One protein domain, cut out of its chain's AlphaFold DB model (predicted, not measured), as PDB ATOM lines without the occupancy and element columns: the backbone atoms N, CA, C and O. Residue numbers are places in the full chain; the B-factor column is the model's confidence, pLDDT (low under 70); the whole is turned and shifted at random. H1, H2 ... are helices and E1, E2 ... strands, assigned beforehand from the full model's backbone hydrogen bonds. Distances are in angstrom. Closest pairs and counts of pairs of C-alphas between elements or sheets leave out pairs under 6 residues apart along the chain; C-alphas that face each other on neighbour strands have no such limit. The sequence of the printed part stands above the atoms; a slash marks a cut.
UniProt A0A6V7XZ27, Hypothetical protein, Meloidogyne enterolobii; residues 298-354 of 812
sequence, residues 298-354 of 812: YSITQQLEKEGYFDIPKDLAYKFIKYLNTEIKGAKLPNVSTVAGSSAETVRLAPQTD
ATOM      1  N   TYR A 298      77.652 179.792 122.017       77.88
ATOM      2  CA  TYR A 298      77.363 178.802 123.055       77.88
ATOM      3  C   TYR A 298      77.270 177.367 122.509       77.88
ATOM      4  O   TYR A 298      77.937 176.469 123.030       77.88
ATOM      5  N   SER A 299      76.508 177.149 121.428       79.19
ATOM      6  CA  SER A 299      76.362 175.827 120.796       79.19
ATOM      7  C   SER A 299      77.684 175.315 120.213       79.19
ATOM      8  O   SER A 299      78.013 174.144 120.398       79.19
ATOM      9  N   ILE A 300      78.485 176.198 119.607       81.69
ATOM     10  CA  ILE A 300      79.830 175.877 119.101       81.69
ATOM     11  C   ILE A 300      80.754 175.448 120.250       81.69
ATOM     12  O   ILE A 300      81.400 174.403 120.164       81.69
ATOM     13  N   THR A 301      80.796 176.207 121.355       79.62
ATOM     14  CA  THR A 301      81.638 175.842 122.507       79.62
ATOM     15  C   THR A 301      81.209 174.524 123.156       79.62
ATOM     16  O   THR A 301      82.074 173.736 123.524       79.62
ATOM     17  N   GLN A 302      79.905 174.224 123.225       81.25
ATOM     18  CA  GLN A 302      79.425 172.944 123.762       81.25
ATOM     19  C   GLN A 302      79.769 171.747 122.866       81.25
ATOM     20  O   GLN A 302      80.170 170.709 123.392       81.25
ATOM     21  N   GLN A 303      79.653 171.874 121.536       82.12
ATOM     22  CA  GLN A 303      80.129 170.837 120.610       82.12
ATOM     23  C   GLN A 303      81.623 170.580 120.823       82.12
ATOM     24  O   GLN A 303      82.033 169.439 121.036       82.12
ATOM     25  N   LEU A 304      82.426 171.644 120.880       84.44
ATOM     26  CA  LEU A 304      83.871 171.529 121.032       84.44
ATOM     27  C   LEU A 304      84.287 170.922 122.381       84.44
ATOM     28  O   LEU A 304      85.206 170.100 122.435       84.44
ATOM     29  N   GLU A 305      83.597 171.275 123.469       82.31
ATOM     30  CA  GLU A 305      83.780 170.664 124.787       82.31
ATOM     31  C   GLU A 305      83.448 169.166 124.778       82.31
ATOM     32  O   GLU A 305      84.296 168.372 125.193       82.31
ATOM     33  N   LYS A 306      82.269 168.791 124.267       84.06
ATOM     34  CA  LYS A 306      81.678 167.446 124.367       84.06
ATOM     35  C   LYS A 306      82.178 166.446 123.316       84.06
ATOM     36  O   LYS A 306      82.376 165.281 123.639       84.06
ATOM     37  N   GLU A 307      82.332 166.881 122.070       82.75
ATOM     38  CA  GLU A 307      82.554 166.020 120.893       82.75
ATOM     39  C   GLU A 307      83.960 166.199 120.294       82.75
ATOM     40  O   GLU A 307      84.400 165.394 119.479       82.75
ATOM     41  N   GLY A 308      84.709 167.219 120.737       82.94
ATOM     42  CA  GLY A 308      86.100 167.457 120.327       82.94
ATOM     43  C   GLY A 308      86.260 168.132 118.961       82.94
ATOM     44  O   GLY A 308      87.380 168.445 118.568       82.94
ATOM     45  N   TYR A 309      85.155 168.411 118.276       87.38
ATOM     46  CA  TYR A 309      85.062 169.200 117.051       87.38
ATOM     47  C   TYR A 309      83.864 170.155 117.148       87.38
ATOM     48  O   TYR A 309      83.053 170.052 118.067       87.38
ATOM     49  N   PHE A 310      83.723 171.062 116.186       87.69
ATOM     50  CA  PHE A 310      82.495 171.831 115.977       87.69
ATOM     51  C   PHE A 310      82.193 171.980 114.485       87.69
ATOM     52  O   PHE A 310      83.112 171.992 113.662       87.69
ATOM     53  N   ASP A 311      80.910 172.107 114.145       86.56
ATOM     54  CA  ASP A 311      80.447 172.242 112.761       86.56
ATOM     55  C   ASP A 311      80.068 173.703 112.461       86.56
ATOM     56  O   ASP A 311      79.278 174.325 113.174       86.56
ATOM     57  N   ILE A 312      80.644 174.265 111.396       85.19
ATOM     58  CA  ILE A 312      80.576 175.691 111.047       85.19
ATOM     59  C   ILE A 312      80.323 175.869 109.535       85.19
ATOM     60  O   ILE A 312      80.888 175.120 108.735       85.19
ATOM     61  N   PRO A 313      79.479 176.824 109.091       86.25
ATOM     62  CA  PRO A 313      79.315 177.130 107.667       86.25
ATOM     63  C   PRO A 313      80.647 177.473 106.984       86.25
ATOM     64  O   PRO A 313      81.473 178.181 107.554       86.25
ATOM     65  N   LYS A 314      80.868 176.966 105.766       81.56
ATOM     66  CA  LYS A 314      82.134 177.040 105.009       81.56
ATOM     67  C   LYS A 314      82.672 178.468 104.830       81.56
ATOM     68  O   LYS A 314      83.878 178.687 104.933       81.56
ATOM     69  N   ASP A 315      81.788 179.440 104.611       79.50
ATOM     70  CA  ASP A 315      82.125 180.861 104.468       79.50
ATOM     71  C   ASP A 315      82.642 181.477 105.782       79.50
ATOM     72  O   ASP A 315      83.562 182.300 105.779       79.50
ATOM     73  N   LEU A 316      82.083 181.048 106.916       84.19
ATOM     74  CA  LEU A 316      82.503 181.479 108.243       84.19
ATOM     75  C   LEU A 316      83.720 180.692 108.743       84.19
ATOM     76  O   LEU A 316      84.571 181.261 109.424       84.19
ATOM     77  N   ALA A 317      83.846 179.423 108.352       85.75
ATOM     78  CA  ALA A 317      85.009 178.583 108.619       85.75
ATOM     79  C   ALA A 317      86.278 179.209 108.026       85.75
ATOM     80  O   ALA A 317      87.280 179.331 108.725       85.75
ATOM     81  N   TYR A 318      86.215 179.692 106.779       83.69
ATOM     82  CA  TYR A 318      87.334 180.385 106.135       83.69
ATOM     83  C   TYR A 318      87.738 181.665 106.888       83.69
ATOM     84  O   TYR A 318      88.918 181.883 107.165       83.69
ATOM     85  N   LYS A 319      86.759 182.485 107.301       88.75
ATOM     86  CA  LYS A 319      86.996 183.701 108.105       88.75
ATOM     87  C   LYS A 319      87.607 183.378 109.474       88.75
ATOM     88  O   LYS A 319      88.541 184.058 109.892       88.75
ATOM     89  N   PHE A 320      87.125 182.333 110.149       85.88
ATOM     90  CA  PHE A 320      87.645 181.907 111.449       85.88
ATOM     91  C   PHE A 320      89.065 181.324 111.351       85.88
ATOM     92  O   PHE A 320      89.915 181.631 112.182       85.88
ATOM     93  N   ILE A 321      89.356 180.541 110.308       84.25
ATOM     94  CA  ILE A 321      90.704 180.022 110.035       84.25
ATOM     95  C   ILE A 321      91.675 181.170 109.713       84.25
ATOM     96  O   ILE A 321      92.787 181.179 110.240       84.25
ATOM     97  N   LYS A 322      91.254 182.180 108.933       85.38
ATOM     98  CA  LYS A 322      92.059 183.393 108.697       85.38
ATOM     99  C   LYS A 322      92.349 184.132 110.011       85.38
ATOM    100  O   LYS A 322      93.507 184.429 110.276       85.38
ATOM    101  N   TYR A 323      91.334 184.341 110.854       87.75
ATOM    102  CA  TYR A 323      91.475 184.972 112.175       87.75
ATOM    103  C   TYR A 323      92.437 184.215 113.112       87.75
ATOM    104  O   TYR A 323      93.280 184.838 113.755       87.75
ATOM    105  N   LEU A 324      92.366 182.877 113.162       83.88
ATOM    106  CA  LEU A 324      93.330 182.063 113.913       83.88
ATOM    107  C   LEU A 324      94.770 182.285 113.430       83.88
ATOM    108  O   LEU A 324      95.680 182.337 114.251       83.88
ATOM    109  N   ASN A 325      94.972 182.416 112.116       80.19
ATOM    110  CA  ASN A 325      96.297 182.546 111.515       80.19
ATOM    111  C   ASN A 325      96.895 183.964 111.633       80.19
ATOM    112  O   ASN A 325      98.117 184.092 111.665       80.19
ATOM    113  N   THR A 326      96.074 185.023 111.696       79.62
ATOM    114  CA  THR A 326      96.561 186.415 111.821       79.62
ATOM    115  C   THR A 326      96.632 186.901 113.268       79.62
ATOM    116  O   THR A 326      97.666 187.427 113.683       79.62
ATOM    117  N   GLU A 327      95.576 186.700 114.063       79.81
ATOM    118  CA  GLU A 327      95.455 187.330 115.388       79.81
ATOM    119  C   GLU A 327      96.029 186.469 116.522       79.81
ATOM    120  O   GLU A 327      96.535 186.989 117.520       79.81
ATOM    121  N   ILE A 328      95.973 185.138 116.395       78.88
ATOM    122  CA  ILE A 328      96.287 184.208 117.490       78.88
ATOM    123  C   ILE A 328      97.687 183.606 117.306       78.88
ATOM    124  O   ILE A 328      97.858 182.451 116.916       78.88
ATOM    125  N   LYS A 329      98.720 184.396 117.623       69.81
ATOM    126  CA  LYS A 329     100.130 183.967 117.551       69.81
ATOM    127  C   LYS A 329     100.361 182.649 118.309       69.81
ATOM    128  O   LYS A 329     100.201 182.591 119.525       69.81
ATOM    129  N   GLY A 330     100.772 181.607 117.583       67.81
ATOM    130  CA  GLY A 330     100.996 180.256 118.116       67.81
ATOM    131  C   GLY A 330      99.844 179.265 117.890       67.81
ATOM    132  O   GLY A 330      99.988 178.088 118.228       67.81
ATOM    133  N   ALA A 331      98.727 179.688 117.290       72.88
ATOM    134  CA  ALA A 331      97.722 178.762 116.776       72.88
ATOM    135  C   ALA A 331      98.314 177.868 115.671       72.88
ATOM    136  O   ALA A 331      99.017 178.332 114.775       72.88
ATOM    137  N   LYS A 332      97.991 176.577 115.720       76.88
ATOM    138  CA  LYS A 332      98.086 175.644 114.597       76.88
ATOM    139  C   LYS A 332      96.702 175.545 113.964       76.88
ATOM    140  O   LYS A 332      95.682 175.703 114.639       76.88
ATOM    141  N   LEU A 333      96.656 175.243 112.674       80.81
ATOM    142  CA  LEU A 333      95.391 175.112 111.961       80.81
ATOM    143  C   LEU A 333      94.604 173.880 112.471       80.81
ATOM    144  O   LEU A 333      95.203 172.811 112.651       80.81
ATOM    145  N   PRO A 334      93.285 174.007 112.725       82.81
ATOM    146  CA  PRO A 334      92.439 172.871 113.075       82.81
ATOM    147  C   PRO A 334      92.284 171.928 111.877       82.81
ATOM    148  O   PRO A 334      92.281 172.363 110.725       82.81
ATOM    149  N   ASN A 335      92.100 170.638 112.148       81.75
ATOM    150  CA  ASN A 335      91.827 169.647 111.113       81.75
ATOM    151  C   ASN A 335      90.436 169.898 110.512       81.75
ATOM    152  O   ASN A 335      89.458 170.065 111.245       81.75
ATOM    153  N   VAL A 336      90.367 169.912 109.181       82.94
ATOM    154  CA  VAL A 336      89.189 170.307 108.396       82.94
ATOM    155  C   VAL A 336      88.574 169.079 107.728       82.94
ATOM    156  O   VAL A 336      89.280 168.314 107.077       82.94
ATOM    157  N   SER A 337      87.260 168.886 107.855       80.50
ATOM    158  CA  SER A 337      86.525 167.817 107.158       80.50
ATOM    159  C   SER A 337      85.128 168.273 106.722       80.50
ATOM    160  O   SER A 337      84.554 169.192 107.303       80.50
ATOM    161  N   THR A 338      84.579 167.679 105.662       75.88
ATOM    162  CA  THR A 338      83.266 168.046 105.102       75.88
ATOM    163  C   THR A 338      82.139 167.215 105.716       75.88
ATOM    164  O   THR A 338      82.256 165.999 105.861       75.88
ATOM    165  N   VAL A 339      81.020 167.859 106.066       75.88
ATOM    166  CA  VAL A 339      79.855 167.176 106.655       75.88
ATOM    167  C   VAL A 339      78.836 166.848 105.563       75.88
ATOM    168  O   VAL A 339      78.027 167.688 105.168       75.88
ATOM    169  N   ALA A 340      78.871 165.613 105.060       49.84
ATOM    170  CA  ALA A 340      77.911 165.131 104.069       49.84
ATOM    171  C   ALA A 340      76.508 164.959 104.687       49.84
ATOM    172  O   ALA A 340      76.343 164.231 105.664       49.84
ATOM    173  N   GLY A 341      75.494 165.607 104.099       54.16
ATOM    174  CA  GLY A 341      74.082 165.486 104.505       54.16
ATOM    175  C   GLY A 341      73.394 166.790 104.940       54.16
ATOM    176  O   GLY A 341      72.183 166.788 105.148       54.16
ATOM    177  N   SER A 342      74.125 167.903 105.044       45.19
ATOM    178  CA  SER A 342      73.549 169.239 105.265       45.19
ATOM    179  C   SER A 342      73.188 169.923 103.938       45.19
ATOM    180  O   SER A 342      73.946 169.847 102.974       45.19
ATOM    181  N   SER A 343      72.060 170.643 103.893       47.84
ATOM    182  CA  SER A 343      71.654 171.463 102.734       47.84
ATOM    183  C   SER A 343      72.354 172.829 102.658       47.84
ATOM    184  O   SER A 343      72.040 173.635 101.787       47.84
ATOM    185  N   ALA A 344      73.267 173.109 103.588       56.88
ATOM    186  CA  ALA A 344      74.223 174.208 103.533       56.88
ATOM    187  C   ALA A 344      75.630 173.618 103.691       56.88
ATOM    188  O   ALA A 344      75.808 172.690 104.480       56.88
ATOM    189  N   GLU A 345      76.625 174.142 102.973       69.69
ATOM    190  CA  GLU A 345      77.999 173.631 103.051       69.69
ATOM    191  C   GLU A 345      78.595 173.860 104.452       69.69
ATOM    192  O   GLU A 345      79.116 174.931 104.766       69.69
ATOM    193  N   THR A 346      78.503 172.846 105.312       80.00
ATOM    194  CA  THR A 346      79.040 172.847 106.676       80.00
ATOM    195  C   THR A 346      80.344 172.065 106.751       80.00
ATOM    196  O   THR A 346      80.464 170.947 106.242       80.00
ATOM    197  N   VAL A 347      81.316 172.667 107.422       83.56
ATOM    198  CA  VAL A 347      82.679 172.179 107.594       83.56
ATOM    199  C   VAL A 347      82.907 171.893 109.074       83.56
ATOM    200  O   VAL A 347      82.596 172.716 109.933       83.56
ATOM    201  N   ARG A 348      83.460 170.722 109.366       86.88
ATOM    202  CA  ARG A 348      83.822 170.269 110.705       86.88
ATOM    203  C   ARG A 348      85.264 170.644 111.005       86.88
ATOM    204  O   ARG A 348      86.165 170.243 110.265       86.88
ATOM    205  N   LEU A 349      85.471 171.382 112.094       86.19
ATOM    206  CA  LEU A 349      86.785 171.802 112.577       86.19
ATOM    207  C   LEU A 349      87.117 171.105 113.899       86.19
ATOM    208  O   LEU A 349      86.386 171.235 114.882       86.19
ATOM    209  N   ALA A 350      88.242 170.389 113.933       86.69
ATOM    210  CA  ALA A 350      88.762 169.724 115.127       86.69
ATOM    211  C   ALA A 350      90.114 170.344 115.547       86.69
ATOM    212  O   ALA A 350      91.053 170.332 114.748       86.69
ATOM    213  N   PRO A 351      90.254 170.883 116.774       84.38
ATOM    214  CA  PRO A 351      91.535 171.315 117.321       84.38
ATOM    215  C   PRO A 351      92.590 170.215 117.279       84.38
ATOM    216  O   PRO A 351      92.288 169.038 117.475       84.38
ATOM    217  N   GLN A 352      93.851 170.616 117.145       79.06
ATOM    218  CA  GLN A 352      94.947 169.747 117.561       79.06
ATOM    219  C   GLN A 352      94.917 169.603 119.091       79.06
ATOM    220  O   GLN A 352      94.480 170.512 119.804       79.06
ATOM    221  N   THR A 353      95.329 168.438 119.596       69.94
ATOM    222  CA  THR A 353      95.042 167.975 120.967       69.94
ATOM    223  C   THR A 353      95.551 168.917 122.063       69.94
ATOM    224  O   THR A 353      94.990 168.951 123.155       69.94
ATOM    225  N   ASP A 354      96.582 169.710 121.767       76.94
ATOM    226  CA  ASP A 354      97.206 170.682 122.664       76.94
ATOM    227  C   ASP A 354      96.593 172.098 122.609       76.94
ATOM    228  O   ASP A 354      97.027 172.975 123.349       76.94
TER     229      ASP A 354
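What this domain is: This is residues 298 to 354 of the 812 residues of the protein "Hypothetical protein" of Meloidogyne enterolobii (UniProt A0A6V7XZ27). A small antiparallel sheet of three strands has one longer helix, H2, running along one face, while a shorter helix, H1, sits by the beginning of edge strand E1 and only grazes the sheet. The 57 printed residues hold two named helices and three named strands, in the order H1, E1, H2, E2, E3; the sheet's order is E1, E3, E2, and the class is mixed. The whole is compact, with a radius of gyration of the C-alphas of 11.4 A and spans of 34, 24 and 20 A.

How they stand to each other: H1, residues 298 to 307, comes closest to E1, residues 310 to 313, at the C-alphas of Leu 304 and Phe 310, 5.2 A apart. H2, residues 314 to 327, is apart from H1. E2, residues 335 to 338, and E3, residues 346 to 350, form a hairpin, antiparallel at 155 degrees, with N 335 and O 350 2.8 A apart. E1 and E3 are antiparallel at 146 degrees, with N 347 and O 312 2.8 A apart. E1, H2 and E2 make a split strand-helix-strand unit, two strands running the same way with E3 between them, and its crossover is right-handed. H2 is on the sheet at a height of 10.7 A, over E3 and only just over E1, with 3 C-alphas there; it runs along the strands, at 8 degrees to E3 on the local plane. Each O i to N i+4 pair of H1 is within hydrogen-bond range, and 9 of 10 in H2.

Where its parts are: H1 begins at C-alpha 298, (77.363, 178.802, 123.055), and is 14.0 A long. H2 is 19.8 A long, and E3 is 13.3 A, ending at C-alpha 350, (88.762, 169.724, 115.127).

The domain as a whole: The two C-alphas farthest apart, those of Lys 329 and Gly 341, are 34.5 A apart. The printed part has no cut and no long link. The model's pLDDT is under 70 at residues 329 to 330, 340 to 345 and 353.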